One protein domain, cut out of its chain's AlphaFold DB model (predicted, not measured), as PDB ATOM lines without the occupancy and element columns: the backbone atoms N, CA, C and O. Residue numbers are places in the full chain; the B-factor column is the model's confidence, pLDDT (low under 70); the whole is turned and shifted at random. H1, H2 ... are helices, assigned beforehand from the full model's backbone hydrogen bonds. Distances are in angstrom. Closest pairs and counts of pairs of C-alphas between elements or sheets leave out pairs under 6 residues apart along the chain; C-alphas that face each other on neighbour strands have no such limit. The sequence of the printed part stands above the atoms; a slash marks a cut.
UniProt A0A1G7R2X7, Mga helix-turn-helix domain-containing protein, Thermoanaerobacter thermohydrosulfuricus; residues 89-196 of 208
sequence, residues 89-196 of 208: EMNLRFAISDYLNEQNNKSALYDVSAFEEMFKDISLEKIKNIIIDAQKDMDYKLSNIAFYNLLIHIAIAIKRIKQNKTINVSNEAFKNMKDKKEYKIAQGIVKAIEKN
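AT A GLANCE: This is residues 89 to 196 of the 208 residues of the protein "Mga helix-turn-helix domain-containing protein" of Thermoanaerobacter thermohydrosulfuricus (UniProt A0A1G7R2X7). H4 runs through the middle, H1 and H3 cross it on opposite sides, and H6 packs on H3. H5 lies far out on a loop. The compact, all-helix printed part has 108 residues with six named helices, a radius of gyration of the C-alphas of 14.3 A, and spans of 39 by 32 by 24 A.

HOW THE PARTS SIT: H1, residues 89 to 107, touches H4, residues 144 to 162, with residues 93 to 101 alone; C-alphas 97 and 153 are closest, 6.4 A. H2, residues 112 to 115, is near H1. H3, residues 124 to 135, touches residues 147 to 155 alone of H4; C-alphas 128 and 151 are closest, 6.5 A. H6, residues 181 to 196, touches H3; C-alphas 185 and 134 are closest, 6.3 A. In H5, residues 171 to 177, 0 of 3 O i to N i+4 and 1 of 4 O i to N i+3 pairs are within hydrogen-bond range.

IN THESE COORDINATES: H1, 27.5 A long, begins at C-alpha 89, (276.229, 439.282, 309.764); H6 ends at C-alpha 196, (272.471, 457.883, 296.907).

THE WHOLE: The printed part has no cut; pLDDT is under 70 at residues 104 to 114 and 168 to 178.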
ATOM      1  N   GLU A  89     277.066 438.441 310.626       82.19
ATOM      2  CA  GLU A  89     276.229 439.282 309.764       82.19
ATOM      3  C   GLU A  89     276.229 438.802 308.302       82.19
ATOM      4  O   GLU A  89     275.229 438.946 307.605       82.19
ATOM      5  N   MET A  90     277.318 438.185 307.836       81.25
ATOM      6  CA  MET A  90     277.417 437.656 306.476       81.25
ATOM      7  C   MET A  90     276.441 436.489 306.244       81.25
ATOM      8  O   MET A  90     275.669 436.522 305.290       81.25
ATOM      9  N   ASN A  91     276.403 435.519 307.156       83.75
ATOM     10  CA  ASN A  91     275.473 434.390 307.157       83.75
ATOM     11  C   ASN A  91     274.025 434.871 307.205       83.75
ATOM     12  O   ASN A  91     273.172 434.332 306.508       83.75
ATOM     13  N   LEU A  92     273.747 435.915 307.991       82.50
ATOM     14  CA  LEU A  92     272.412 436.492 308.065       82.50
ATOM     15  C   LEU A  92     271.985 437.095 306.724       82.50
ATOM     16  O   LEU A  92     270.874 436.841 306.266       82.50
ATOM     17  N   ARG A  93     272.866 437.862 306.069       82.19
ATOM     18  CA  ARG A  93     272.587 438.433 304.741       82.19
ATOM     19  C   ARG A  93     272.412 437.357 303.672       82.19
ATOM     20  O   ARG A  93     271.542 437.517 302.820       82.19
ATOM     21  N   PHE A  94     273.194 436.277 303.728       82.62
ATOM     22  CA  PHE A  94     273.023 435.131 302.833       82.62
ATOM     23  C   PHE A  94     271.695 434.427 303.064       82.62
ATOM     24  O   PHE A  94     270.946 434.268 302.110       82.62
ATOM     25  N   ALA A  95     271.346 434.125 304.316       81.06
ATOM     26  CA  ALA A  95     270.051 433.540 304.649       81.06
ATOM     27  C   ALA A  95     268.901 434.409 304.122       81.06
ATOM     28  O   ALA A  95     268.025 433.916 303.419       81.06
ATOM     29  N   ILE A  96     268.929 435.722 304.384       81.06
ATOM     30  CA  ILE A  96     267.923 436.645 303.843       81.06
ATOM     31  C   ILE A  96     267.856 436.525 302.316       81.06
ATOM     32  O   ILE A  96     266.769 436.385 301.771       81.06
ATOM     33  N   SER A  97     268.988 436.570 301.615       82.31
ATOM     34  CA  SER A  97     268.988 436.481 300.154       82.31
ATOM     35  C   SER A  97     268.436 435.155 299.641       82.31
ATOM     36  O   SER A  97     267.638 435.156 298.707       82.31
ATOM     37  N   ASP A  98     268.838 434.038 300.241       84.00
ATOM     38  CA  ASP A  98     268.384 432.702 299.859       84.00
ATOM     39  C   ASP A  98     266.877 432.576 300.058       84.00
ATOM     40  O   ASP A  98     266.166 432.131 299.159       84.00
ATOM     41  N   TYR A  99     266.368 433.089 301.179       79.56
ATOM     42  CA  TYR A  99     264.938 433.148 301.442       79.56
ATOM     43  C   TYR A  99     264.173 433.915 300.356       79.56
ATOM     44  O   TYR A  99     263.160 433.432 299.847       79.56
ATOM     45  N   LEU A 100     264.655 435.099 299.971       76.50
ATOM     46  CA  LEU A 100     264.013 435.917 298.937       76.50
ATOM     47  C   LEU A 100     264.071 435.232 297.569       76.50
ATOM     48  O   LEU A 100     263.086 435.234 296.830       76.50
ATOM     49  N   ASN A 101     265.190 434.581 297.255       76.69
ATOM     50  CA  ASN A 101     265.353 433.817 296.023       76.69
ATOM     51  C   ASN A 101     264.421 432.599 295.977       76.69
ATOM     52  O   ASN A 101     263.812 432.336 294.941       76.69
ATOM     53  N   GLU A 102     264.230 431.889 297.092       77.50
ATOM     54  CA  GLU A 102     263.248 430.804 297.199       77.50
ATOM     55  C   GLU A 102     261.813 431.291 296.947       77.50
ATOM     56  O   GLU A 102     261.023 430.565 296.335       77.50
ATOM     57  N   GLN A 103     261.455 432.503 297.390       70.94
ATOM     58  CA  GLN A 103     260.137 433.085 297.098       70.94
ATOM     59  C   GLN A 103     260.010 433.507 295.626       70.94
ATOM     60  O   GLN A 103     258.997 433.214 294.992       70.94
ATOM     61  N   ASN A 104     261.049 434.120 295.053       68.00
ATOM     62  CA  ASN A 104     261.075 434.521 293.641       68.00
ATOM     63  C   ASN A 104     261.020 433.334 292.674       68.00
ATOM     64  O   ASN A 104     260.314 433.378 291.668       68.00
ATOM     65  N   ASN A 105     261.725 432.246 292.979       67.00
ATOM     66  CA  ASN A 105     261.703 431.042 292.147       67.00
ATOM     67  C   ASN A 105     260.301 430.422 292.070       67.00
ATOM     68  O   ASN A 105     259.945 429.833 291.052       67.00
ATOM     69  N   LYS A 106     259.478 430.595 293.111       60.41
ATOM     70  CA  LYS A 106     258.078 430.147 293.113       60.41
ATOM     71  C   LYS A 106     257.160 431.048 292.283       60.41
ATOM     72  O   LYS A 106     256.137 430.561 291.809       60.41
ATOM     73  N   SER A 107     257.499 432.328 292.103       59.06
ATOM     74  CA  SER A 107     256.711 433.274 291.296       59.06
ATOM     75  C   SER A 107     257.102 433.292 289.814       59.06
ATOM     76  O   SER A 107     256.357 433.846 289.011       59.06
ATOM     77  N   ALA A 108     258.237 432.680 289.443       53.41
ATOM     78  CA  ALA A 108     258.785 432.565 288.081       53.41
ATOM     79  C   ALA A 108     259.038 433.895 287.335       53.41
ATOM     80  O   ALA A 108     259.469 433.879 286.182       53.41
ATOM     81  N   LEU A 109     258.812 435.043 287.980       54.81
ATOM     82  CA  LEU A 109     258.848 436.361 287.341       54.81
ATOM     83  C   LEU A 109     260.020 437.244 287.789       54.81
ATOM     84  O   LEU A 109     260.175 438.322 287.228       54.81
ATOM     85  N   TYR A 110     260.869 436.784 288.725       63.34
ATOM     86  CA  TYR A 110     261.982 437.568 289.297       63.34
ATOM     87  C   TYR A 110     261.567 439.025 289.538       63.34
ATOM     88  O   TYR A 110     262.139 439.963 288.985       63.34
ATOM     89  N   ASP A 111     260.503 439.183 290.322       66.81
ATOM     90  CA  ASP A 111     259.879 440.470 290.569       66.81
ATOM     91  C   ASP A 111     260.184 440.925 291.995       66.81
ATOM     92  O   ASP A 111     259.899 440.237 292.975       66.81
ATOM     93  N   VAL A 112     260.786 442.104 292.103       66.94
ATOM     94  CA  VAL A 112     261.123 442.723 293.385       66.94
ATOM     95  C   VAL A 112     259.901 443.334 294.080       66.94
ATOM     96  O   VAL A 112     260.004 443.669 295.260       66.94
ATOM     97  N   SER A 113     258.750 443.422 293.397       67.00
ATOM     98  CA  SER A 113     257.474 443.897 293.954       67.00
ATOM     99  C   SER A 113     257.044 443.107 295.193       67.00
ATOM    100  O   SER A 113     256.552 443.678 296.166       67.00
ATOM    101  N   ALA A 114     257.345 441.803 295.228       64.25
ATOM    102  CA  ALA A 114     257.083 440.927 296.370       64.25
ATOM    103  C   ALA A 114     257.806 441.366 297.661       64.25
ATOM    104  O   ALA A 114     257.474 440.894 298.750       64.25
ATOM    105  N   PHE A 115     258.785 442.269 297.551       71.88
ATOM    106  CA  PHE A 115     259.616 442.747 298.652       71.88
ATOM    107  C   PHE A 115     259.537 444.259 298.862       71.88
ATOM    108  O   PHE A 115     260.309 444.786 299.665       71.88
ATOM    109  N   GLU A 116     258.615 444.959 298.193       71.69
ATOM    110  CA  GLU A 116     258.441 446.407 298.354       71.69
ATOM    111  C   GLU A 116     258.216 446.793 299.814       71.69
ATOM    112  O   GLU A 116     258.879 447.696 300.310       71.69
ATOM    113  N   GLU A 117     257.378 446.054 300.546       73.25
ATOM    114  CA  GLU A 117     257.151 446.329 301.969       73.25
ATOM    115  C   GLU A 117     258.434 446.142 302.796       73.25
ATOM    116  O   GLU A 117     258.753 446.952 303.670       73.25
ATOM    117  N   MET A 118     259.221 445.106 302.484       74.12
ATOM    118  CA  MET A 118     260.483 444.837 303.172       74.12
ATOM    119  C   MET A 118     261.546 445.892 302.857       74.12
ATOM    120  O   MET A 118     262.390 446.160 303.708       74.12
ATOM    121  N   PHE A 119     261.526 446.510 301.679       81.75
ATOM    122  CA  PHE A 119     262.494 447.528 301.266       81.75
ATOM    123  C   PHE A 119     261.882 448.925 301.139       81.75
ATOM    124  O   PHE A 119     262.470 449.777 300.489       81.75
ATOM    125  N   LYS A 120     260.749 449.209 301.787       83.25
ATOM    126  CA  LYS A 120     260.032 450.489 301.632       83.25
ATOM    127  C   LYS A 120     260.859 451.737 301.952       83.25
ATOM    128  O   LYS A 120     260.579 452.821 301.455       83.25
ATOM    129  N   ASP A 121     261.890 451.589 302.781       84.38
ATOM    130  CA  ASP A 121     262.848 452.631 303.161       84.38
ATOM    131  C   ASP A 121     264.071 452.728 302.218       84.38
ATOM    132  O   ASP A 121     265.042 453.451 302.483       84.38
ATOM    133  N   ILE A 122     264.044 451.980 301.112       89.00
ATOM    134  CA  ILE A 122     265.118 451.835 300.130       89.00
ATOM    135  C   ILE A 122     264.519 451.871 298.722       89.00
ATOM    136  O   ILE A 122     263.775 450.994 298.305       89.00
ATOM    137  N   SER A 123     264.915 452.866 297.929       92.31
ATOM    138  CA  SER A 123     264.530 452.915 296.518       92.31
ATOM    139  C   SER A 123     265.245 451.818 295.718       92.31
ATOM    140  O   SER A 123     266.413 451.962 295.345       92.31
ATOM    141  N   LEU A 124     264.534 450.724 295.434       90.25
ATOM    142  CA  LEU A 124     265.027 449.633 294.587       90.25
ATOM    143  C   LEU A 124     265.296 450.097 293.150       90.25
ATOM    144  O   LEU A 124     266.232 449.621 292.515       90.25
ATOM    145  N   GLU A 125     264.529 451.071 292.659       91.25
ATOM    146  CA  GLU A 125     264.741 451.685 291.347       91.25
ATOM    147  C   GLU A 125     266.098 452.399 291.259       91.25
ATOM    148  O   GLU A 125     266.833 452.210 290.289       91.25
ATOM    149  N   LYS A 126     266.500 453.144 292.300       94.94
ATOM    150  CA  LYS A 126     267.840 453.752 292.347       94.94
ATOM    151  C   LYS A 126     268.943 452.696 292.288       94.94
ATOM    152  O   LYS A 126     269.902 452.872 291.546       94.94
ATOM    153  N   ILE A 127     268.798 451.589 293.022       94.38
ATOM    154  CA  ILE A 127     269.758 450.471 292.972       94.38
ATOM    155  C   ILE A 127     269.810 449.882 291.560       94.38
ATOM    156  O   ILE A 127     270.893 449.686 291.014       94.38
ATOM    157  N   LYS A 128     268.645 449.640 290.952       93.44
ATOM    158  CA  LYS A 128     268.523 449.123 289.586       93.44
ATOM    159  C   LYS A 128     269.272 450.005 288.587       93.44
ATOM    160  O   LYS A 128     270.055 449.482 287.800       93.44
ATOM    161  N   ASN A 129     269.080 451.320 288.656       95.31
ATOM    162  CA  ASN A 129     269.745 452.272 287.766       95.31
ATOM    163  C   ASN A 129     271.264 452.291 287.978       95.31
ATOM    164  O   ASN A 129     271.999 452.247 287.000       95.31
ATOM    165  N   ILE A 130     271.738 452.230 289.229       95.31
ATOM    166  CA  ILE A 130     273.176 452.113 289.533       95.31
ATOM    167  C   ILE A 130     273.782 450.857 288.889       95.31
ATOM    168  O   ILE A 130     274.864 450.928 288.309       95.31
ATOM    169  N   ILE A 131     273.097 449.710 288.966       93.31
ATOM    170  CA  ILE A 131     273.582 448.470 288.340       93.31
ATOM    171  C   ILE A 131     273.575 448.607 286.813       93.31
ATOM    172  O   ILE A 131     274.559 448.245 286.179       93.31
ATOM    173  N   ILE A 132     272.503 449.147 286.221       93.94
ATOM    174  CA  ILE A 132     272.405 449.369 284.766       93.94
ATOM    175  C   ILE A 132     273.533 450.278 284.274       93.94
ATOM    176  O   ILE A 132     274.134 449.994 283.238       93.94
ATOM    177  N   ASP A 133     273.834 451.349 285.003       93.62
ATOM    178  CA  ASP A 133     274.923 452.255 284.657       93.62
ATOM    179  C   ASP A 133     276.278 451.552 284.747       93.62
ATOM    180  O   ASP A 133     277.060 451.632 283.806       93.62
ATOM    181  N   ALA A 134     276.518 450.769 285.801       89.56
ATOM    182  CA  ALA A 134     277.749 449.992 285.944       89.56
ATOM    183  C   ALA A 134     277.926 448.922 284.850       89.56
ATOM    184  O   ALA A 134     279.051 448.628 284.452       89.56
ATOM    185  N   GLN A 135     276.831 448.358 284.326       90.00
ATOM    186  CA  GLN A 135     276.885 447.401 283.216       90.00
ATOM    187  C   GLN A 135     277.379 448.013 281.905       90.00
ATOM    188  O   GLN A 135     277.888 447.273 281.068       90.00
ATOM    189  N   LYS A 136     277.250 449.332 281.711       90.50
ATOM    190  CA  LYS A 136     277.754 450.007 280.502       90.50
ATOM    191  C   LYS A 136     279.278 449.922 280.391       90.50
ATOM    192  O   LYS A 136     279.799 449.923 279.284       90.50
ATOM    193  N   ASP A 137     279.960 449.791 281.528       87.44
ATOM    194  CA  ASP A 137     281.418 449.669 281.607       87.44
ATOM    195  C   ASP A 137     281.898 448.203 281.602       87.44
ATOM    196  O   ASP A 137     283.105 447.936 281.609       87.44
ATOM    197  N   MET A 138     280.977 447.232 281.597       84.38
ATOM    198  CA  MET A 138     281.274 445.796 281.558       84.38
ATOM    199  C   MET A 138     281.382 445.290 280.116       84.38
ATOM    200  O   MET A 138     280.648 445.723 279.235       84.38
ATOM    201  N   ASP A 139     282.236 444.290 279.886       85.19
ATOM    202  CA  ASP A 139     282.367 443.646 278.563       85.19
ATOM    203  C   ASP A 139     281.244 442.633 278.275       85.19
ATOM    204  O   ASP A 139     281.194 442.015 277.213       85.19
ATOM    205  N   TYR A 140     280.339 442.431 279.233       80.12
ATOM    206  CA  TYR A 140     279.230 441.495 279.142       80.12
ATOM    207  C   TYR A 140     278.005 442.024 279.882       80.12
ATOM    208  O   TYR A 140     278.099 442.769 280.859       80.12
ATOM    209  N   LYS A 141     276.828 441.573 279.446       84.19
ATOM    210  CA  LYS A 141     275.567 441.836 280.137       84.19
ATOM    211  C   LYS A 141     275.294 440.731 281.158       84.19
ATOM    212  O   LYS A 141     275.451 439.548 280.867       84.19
ATOM    213  N   LEU A 142     274.841 441.121 282.344       85.19
ATOM    214  CA  LEU A 142     274.341 440.184 283.350       85.19
ATOM    215  C   LEU A 142     273.062 439.530 282.826       85.19
ATOM    216  O   LEU A 142     272.216 440.202 282.229       85.19
ATOM    217  N   SER A 143     272.896 438.237 283.094       89.00
ATOM    218  CA  SER A 143     271.595 437.591 282.929       89.00
ATOM    219  C   SER A 143     270.571 438.237 283.867       89.00
ATOM    220  O   SER A 143     270.941 438.802 284.899       89.00
ATOM    221  N   ASN A 144     269.276 438.120 283.552       85.19
ATOM    222  CA  ASN A 144     268.217 438.644 284.425       85.19
ATOM    223  C   ASN A 144     268.352 438.100 285.857       85.19
ATOM    224  O   ASN A 144     268.253 438.857 286.815       85.19
ATOM    225  N   ILE A 145     268.668 436.810 285.997       83.62
ATOM    226  CA  ILE A 145     268.866 436.153 287.295       83.62
ATOM    227  C   ILE A 145     270.039 436.790 288.054       83.62
ATOM    228  O   ILE A 145     269.886 437.198 289.202       83.62
ATOM    229  N   ALA A 146     271.202 436.931 287.408       84.88
ATOM    230  CA  ALA A 146     272.378 437.531 288.039       84.88
ATOM    231  C   ALA A 146     272.140 439.003 288.418       84.88
ATOM    232  O   ALA A 146     272.556 439.441 289.490       84.88
ATOM    233  N   PHE A 147     271.431 439.747 287.568       88.75
ATOM    234  CA  PHE A 147     271.059 441.137 287.816       88.75
ATOM    235  C   PHE A 147     270.167 441.278 289.056       88.75
ATOM    236  O   PHE A 147     270.467 442.079 289.942       88.75
ATOM    237  N   TYR A 148     269.093 440.487 289.154       86.06
ATOM    238  CA  TYR A 148     268.175 440.561 290.294       86.06
ATOM    239  C   TYR A 148     268.802 440.050 291.590       86.06
ATOM    240  O   TYR A 148     268.580 440.656 292.638       86.06
ATOM    241  N   ASN A 149     269.649 439.018 291.529       85.12
ATOM    242  CA  ASN A 149     270.412 438.570 292.694       85.12
ATOM    243  C   ASN A 149     271.310 439.696 293.223       85.12
ATOM    244  O   ASN A 149     271.311 439.979 294.420       85.12
ATOM    245  N   LEU A 150     272.031 440.389 292.335       86.62
ATOM    246  CA  LEU A 150     272.863 441.530 292.717       86.62
ATOM    247  C   LEU A 150     272.030 442.663 293.336       86.62
ATOM    248  O   LEU A 150     272.404 443.195 294.382       86.62
ATOM    249  N   LEU A 151     270.888 442.998 292.731       90.25
ATOM    250  CA  LEU A 151     269.963 444.009 293.248       90.25
ATOM    251  C   LEU A 151     269.491 443.667 294.665       90.25
ATOM    252  O   LEU A 151     269.574 444.518 295.553       90.25
ATOM    253  N   ILE A 152     269.055 442.426 294.897       85.69
ATOM    254  CA  ILE A 152     268.605 441.951 296.211       85.69
ATOM    255  C   ILE A 152     269.744 442.026 297.231       85.69
ATOM    256  O   ILE A 152     269.558 442.585 298.313       85.69
ATOM    257  N   HIS A 153     270.941 441.543 296.891       86.12
ATOM    258  CA  HIS A 153     272.093 441.609 297.794       86.12
ATOM    259  C   HIS A 153     272.462 443.048 298.175       86.12
ATOM    260  O   HIS A 153     272.743 443.315 299.348       86.12
ATOM    261  N   ILE A 154     272.421 443.988 297.226       89.00
ATOM    262  CA  ILE A 154     272.669 445.409 297.498       89.00
ATOM    263  C   ILE A 154     271.578 445.985 298.406       89.00
ATOM    264  O   ILE A 154     271.898 446.649 299.394       89.00
ATOM    265  N   ALA A 155     270.303 445.701 298.127       89.75
ATOM    266  CA  ALA A 155     269.185 446.176 298.940       89.75
ATOM    267  C   ALA A 155     269.283 445.675 300.391       89.75
ATOM    268  O   ALA A 155     269.157 446.464 301.332       89.75
ATOM    269  N   ILE A 156     269.607 444.390 300.585       85.06
ATOM    270  CA  ILE A 156     269.881 443.812 301.907       85.06
ATOM    271  C   ILE A 156     271.048 444.545 302.568       85.06
ATOM    272  O   ILE A 156     270.928 444.973 303.714       85.06
ATOM    273  N   ALA A 157     272.171 444.722 301.868       85.69
ATOM    274  CA  ALA A 157     273.352 445.368 302.431       85.69
ATOM    275  C   ALA A 157     273.054 446.795 302.915       85.69
ATOM    276  O   ALA A 157     273.397 447.124 304.051       85.69
ATOM    277  N   ILE A 158     272.368 447.607 302.104       89.19
ATOM    278  CA  ILE A 158     271.947 448.969 302.469       89.19
ATOM    279  C   ILE A 158     271.053 448.928 303.711       89.19
ATOM    280  O   ILE A 158     271.318 449.650 304.673       89.19
ATOM    281  N   LYS A 159     270.037 448.052 303.731       86.62
ATOM    282  CA  LYS A 159     269.115 447.925 304.870       86.62
ATOM    283  C   LYS A 159     269.853 447.600 306.161       86.62
ATOM    284  O   LYS A 159     269.632 448.235 307.188       86.62
ATOM    285  N   ARG A 160     270.767 446.634 306.103       85.19
ATOM    286  CA  ARG A 160     271.553 446.197 307.260       85.19
ATOM    287  C   ARG A 160     272.532 447.269 307.734       85.19
ATOM    288  O   ARG A 160     272.646 447.489 308.938       85.19
ATOM    289  N   ILE A 161     273.175 447.995 306.819       85.75
ATOM    290  CA  ILE A 161     274.063 449.115 307.169       85.75
ATOM    291  C   ILE A 161     273.279 450.235 307.859       85.75
ATOM    292  O   ILE A 161     273.697 450.679 308.924       85.75
ATOM    293  N   LYS A 162     272.102 450.617 307.342       87.06
ATOM    294  CA  LYS A 162     271.207 451.594 307.996       87.06
ATOM    295  C   LYS A 162     270.755 451.162 309.398       87.06
ATOM    296  O   LYS A 162     270.428 452.000 310.230       87.06
ATOM    297  N   GLN A 163     270.761 449.860 309.687       84.00
ATOM    298  CA  GLN A 163     270.480 449.289 311.011       84.00
ATOM    299  C   GLN A 163     271.724 449.182 311.915       84.00
ATOM    300  O   GLN A 163     271.665 448.528 312.962       84.00
ATOM    301  N   ASN A 164     272.850 449.788 311.519       84.69
ATOM    302  CA  ASN A 164     274.157 449.678 312.174       84.69
ATOM    303  C   ASN A 164     274.651 448.223 312.287       84.69
ATOM    304  O   ASN A 164     275.275 447.834 313.276       84.69
ATOM    305  N   LYS A 165     274.339 447.389 311.285       80.88
ATOM    306  CA  LYS A 165     274.777 445.990 311.176       80.88
ATOM    307  C   LYS A 165     275.748 445.839 310.016       80.88
ATOM    308  O   LYS A 165     275.369 445.535 308.884       80.88
ATOM    309  N   THR A 166     277.015 446.107 310.302       74.38
ATOM    310  CA  THR A 166     278.119 446.030 309.343       74.38
ATOM    311  C   THR A 166     278.844 444.689 309.437       74.38
ATOM    312  O   THR A 166     278.770 443.980 310.440       74.38
ATOM    313  N   ILE A 167     279.528 444.326 308.353       72.25
ATOM    314  CA  ILE A 167     280.431 443.177 308.318       72.25
ATOM    315  C   ILE A 167     281.850 443.719 308.477       72.25
ATOM    316  O   ILE A 167     282.225 444.651 307.767       72.25
ATOM    317  N   ASN A 168     282.643 443.104 309.351       66.88
ATOM    318  CA  ASN A 168     284.090 443.296 309.367       66.88
ATOM    319  C   ASN A 168     284.699 442.324 308.358       66.88
ATOM    320  O   ASN A 168     284.800 441.130 308.638       66.88
ATOM    321  N   VAL A 169     285.037 442.812 307.167       61.47
ATOM    322  CA  VAL A 169     285.684 441.980 306.148       61.47
ATOM    323  C   VAL A 169     287.193 442.153 306.253       61.47
ATOM    324  O   VAL A 169     287.690 443.279 306.230       61.47
ATOM    325  N   SER A 170     287.928 441.047 306.390       57.19
ATOM    326  CA  SER A 170     289.388 441.080 306.456       57.19
ATOM    327  C   SER A 170     289.997 441.460 305.100       57.19
ATOM    328  O   SER A 170     289.530 441.055 304.034       57.19
ATOM    329  N   ASN A 171     291.075 442.245 305.142       54.88
ATOM    330  CA  ASN A 171     291.747 442.789 303.955       54.88
ATOM    331  C   ASN A 171     292.405 441.724 303.059       54.88
ATOM    332  O   ASN A 171     292.720 441.997 301.900       54.88
ATOM    333  N   GLU A 172     292.637 440.519 303.579       56.25
ATOM    334  CA  GLU A 172     293.355 439.457 302.870       56.25
ATOM    335  C   GLU A 172     292.548 438.871 301.710       56.25
ATOM    336  O   GLU A 172     293.122 438.569 300.665       56.25
ATOM    337  N   ALA A 173     291.217 438.820 301.833       53.31
ATOM    338  CA  ALA A 173     290.335 438.254 300.813       53.31
ATOM    339  C   ALA A 173     290.344 439.040 299.485       53.31
ATOM    340  O   ALA A 173     290.040 438.478 298.435       53.31
ATOM    341  N   PHE A 174     290.719 440.325 299.505       56.78
ATOM    342  CA  PHE A 174     290.634 441.214 298.338       56.78
ATOM    343  C   PHE A 174     291.982 441.602 297.726       56.78
ATOM    344  O   PHE A 174     291.999 442.276 296.693       56.78
ATOM    345  N   LYS A 175     293.115 441.193 298.319       60.81
ATOM    346  CA  LYS A 175     294.455 441.567 297.820       60.81
ATOM    347  C   LYS A 175     294.656 441.196 296.347       60.81
ATOM    348  O   LYS A 175     295.186 442.004 295.597       60.81
ATOM    349  N   ASN A 176     294.138 440.045 295.923       59.50
ATOM    350  CA  ASN A 176     294.334 439.508 294.570       59.50
ATOM    351  C   ASN A 176     293.312 440.022 293.535       59.50
ATOM    352  O   ASN A 176     293.299 439.558 292.394       59.50
ATOM    353  N   MET A 177     292.410 440.931 293.922       63.34
ATOM    354  CA  MET A 177     291.326 441.417 293.056       63.34
ATOM    355  C   MET A 177     291.471 442.885 292.656       63.34
ATOM    356  O   MET A 177     290.796 443.304 291.721       63.34
ATOM    357  N   LYS A 178     292.344 443.658 293.317       66.69
ATOM    358  CA  LYS A 178     292.416 445.122 293.151       66.69
ATOM    359  C   LYS A 178     292.712 445.584 291.722       66.69
ATOM    360  O   LYS A 178     292.210 446.627 291.312       66.69
ATOM    361  N   ASP A 179     293.465 444.794 290.966       71.38
ATOM    362  CA  ASP A 179     293.885 445.157 289.607       71.38
ATOM    363  C   ASP A 179     292.862 444.770 288.529       71.38
ATOM    364  O   ASP A 179     293.015 445.128 287.360       71.38
ATOM    365  N   LYS A 180     291.789 444.061 288.901       76.81
ATOM    366  CA  LYS A 180     290.768 443.593 287.960       76.81
ATOM    367  C   LYS A 180     289.794 444.708 287.575       76.81
ATOM    368  O   LYS A 180     289.407 445.536 288.405       76.81
ATOM    369  N   LYS A 181     289.337 444.700 286.320       78.62
ATOM    370  CA  LYS A 181     288.339 445.657 285.805       78.62
ATOM    371  C   LYS A 181     287.045 445.590 286.622       78.62
ATOM    372  O   LYS A 181     286.498 446.621 287.003       78.62
ATOM    373  N   GLU A 182     286.624 444.386 286.988       76.94
ATOM    374  CA  GLU A 182     285.443 444.117 287.807       76.94
ATOM    375  C   GLU A 182     285.539 444.759 289.193       76.94
ATOM    376  O   GLU A 182     284.534 445.235 289.718       76.94
ATOM    377  N   TYR A 183     286.740 444.838 289.777       80.12
ATOM    378  CA  TYR A 183     286.941 445.501 291.064       80.12
ATOM    379  C   TYR A 183     286.726 447.014 290.956       80.12
ATOM    380  O   TYR A 183     286.058 447.600 291.806       80.12
ATOM    381  N   LYS A 184     287.210 447.646 289.878       80.94
ATOM    382  CA  LYS A 184     286.969 449.076 289.615       80.94
ATOM    383  C   LYS A 184     285.480 449.371 289.409       80.94
ATOM    384  O   LYS A 184     284.972 450.342 289.965       80.94
ATOM    385  N   ILE A 185     284.773 448.510 288.677       83.50
ATOM    386  CA  ILE A 185     283.318 448.622 288.474       83.50
ATOM    387  C   ILE A 185     282.581 448.480 289.813       83.50
ATOM    388  O   ILE A 185     281.744 449.315 290.153       83.50
ATOM    389  N   ALA A 186     282.946 447.483 290.627       82.81
ATOM    390  CA  ALA A 186     282.376 447.296 291.960       82.81
ATOM    391  C   ALA A 186     282.613 448.512 292.873       82.81
ATOM    392  O   ALA A 186     281.699 448.938 293.576       82.81
ATOM    393  N   GLN A 187     283.801 449.128 292.828       82.81
ATOM    394  CA  GLN A 187     284.072 450.380 293.546       82.81
ATOM    395  C   GLN A 187     283.188 451.537 293.064       82.81
ATOM    396  O   GLN A 187     282.740 452.340 293.884       82.81
ATOM    397  N   GLY A 188     282.920 451.626 291.759       84.62
ATOM    398  CA  GLY A 188     281.978 452.595 291.192       84.62
ATOM    399  C   GLY A 188     280.565 452.417 291.750       84.62
ATOM    400  O   GLY A 188     279.968 453.381 292.230       84.62
ATOM    401  N   ILE A 189     280.076 451.173 291.782       87.31
ATOM    402  CA  ILE A 189     278.779 450.816 292.377       87.31
ATOM    403  C   ILE A 189     278.728 451.221 293.856       87.31
ATOM    404  O   ILE A 189     277.772 451.876 294.270       87.31
ATOM    405  N   VAL A 190     279.756 450.884 294.645       87.81
ATOM    406  CA  VAL A 190     279.823 451.232 296.077       87.81
ATOM    407  C   VAL A 190     279.713 452.743 296.278       87.81
ATOM    408  O   VAL A 190     278.825 453.187 297.001       87.81
ATOM    409  N   LYS A 191     280.524 453.545 295.578       89.31
ATOM    410  CA  LYS A 191     280.478 455.015 295.690       89.31
ATOM    411  C   LYS A 191     279.116 455.588 295.306       89.31
ATOM    412  O   LYS A 191     278.623 456.517 295.947       89.31
ATOM    413  N   ALA A 192     278.501 455.052 294.251       92.00
ATOM    414  CA  ALA A 192     277.177 455.477 293.824       92.00
ATOM    415  C   ALA A 192     276.118 455.162 294.890       92.00
ATOM    416  O   ALA A 192     275.254 456.001 295.152       92.00
ATOM    417  N   ILE A 193     276.200 453.997 295.537       91.56
ATOM    418  CA  ILE A 193     275.313 453.613 296.641       91.56
ATOM    419  C   ILE A 193     275.506 454.538 297.844       91.56
ATOM    420  O   ILE A 193     274.525 455.099 298.327       91.56
ATOM    421  N   GLU A 194     276.741 454.731 298.306       92.00
ATOM    422  CA  GLU A 194     277.046 455.586 299.465       92.00
ATOM    423  C   GLU A 194     276.459 456.988 299.282       92.00
ATOM    424  O   GLU A 194     275.724 457.476 300.140       92.00
ATOM    425  N   LYS A 195     276.657 457.578 298.095       93.81
ATOM    426  CA  LYS A 195     276.100 458.886 297.732       93.81
ATOM    427  C   LYS A 195     274.567 458.907 297.691       93.81
ATOM    428  O   LYS A 195     273.962 459.885 298.112       93.81
ATOM    429  N   ASN A 196     273.925 457.881 297.126       94.81
ATOM    430  CA  ASN A 196     272.471 457.883 296.907       94.81
ATOM    431  C   ASN A 196     271.652 457.529 298.153       94.81
ATOM    432  O   ASN A 196     270.463 457.857 298.202       94.81
TER     433      ASN A 196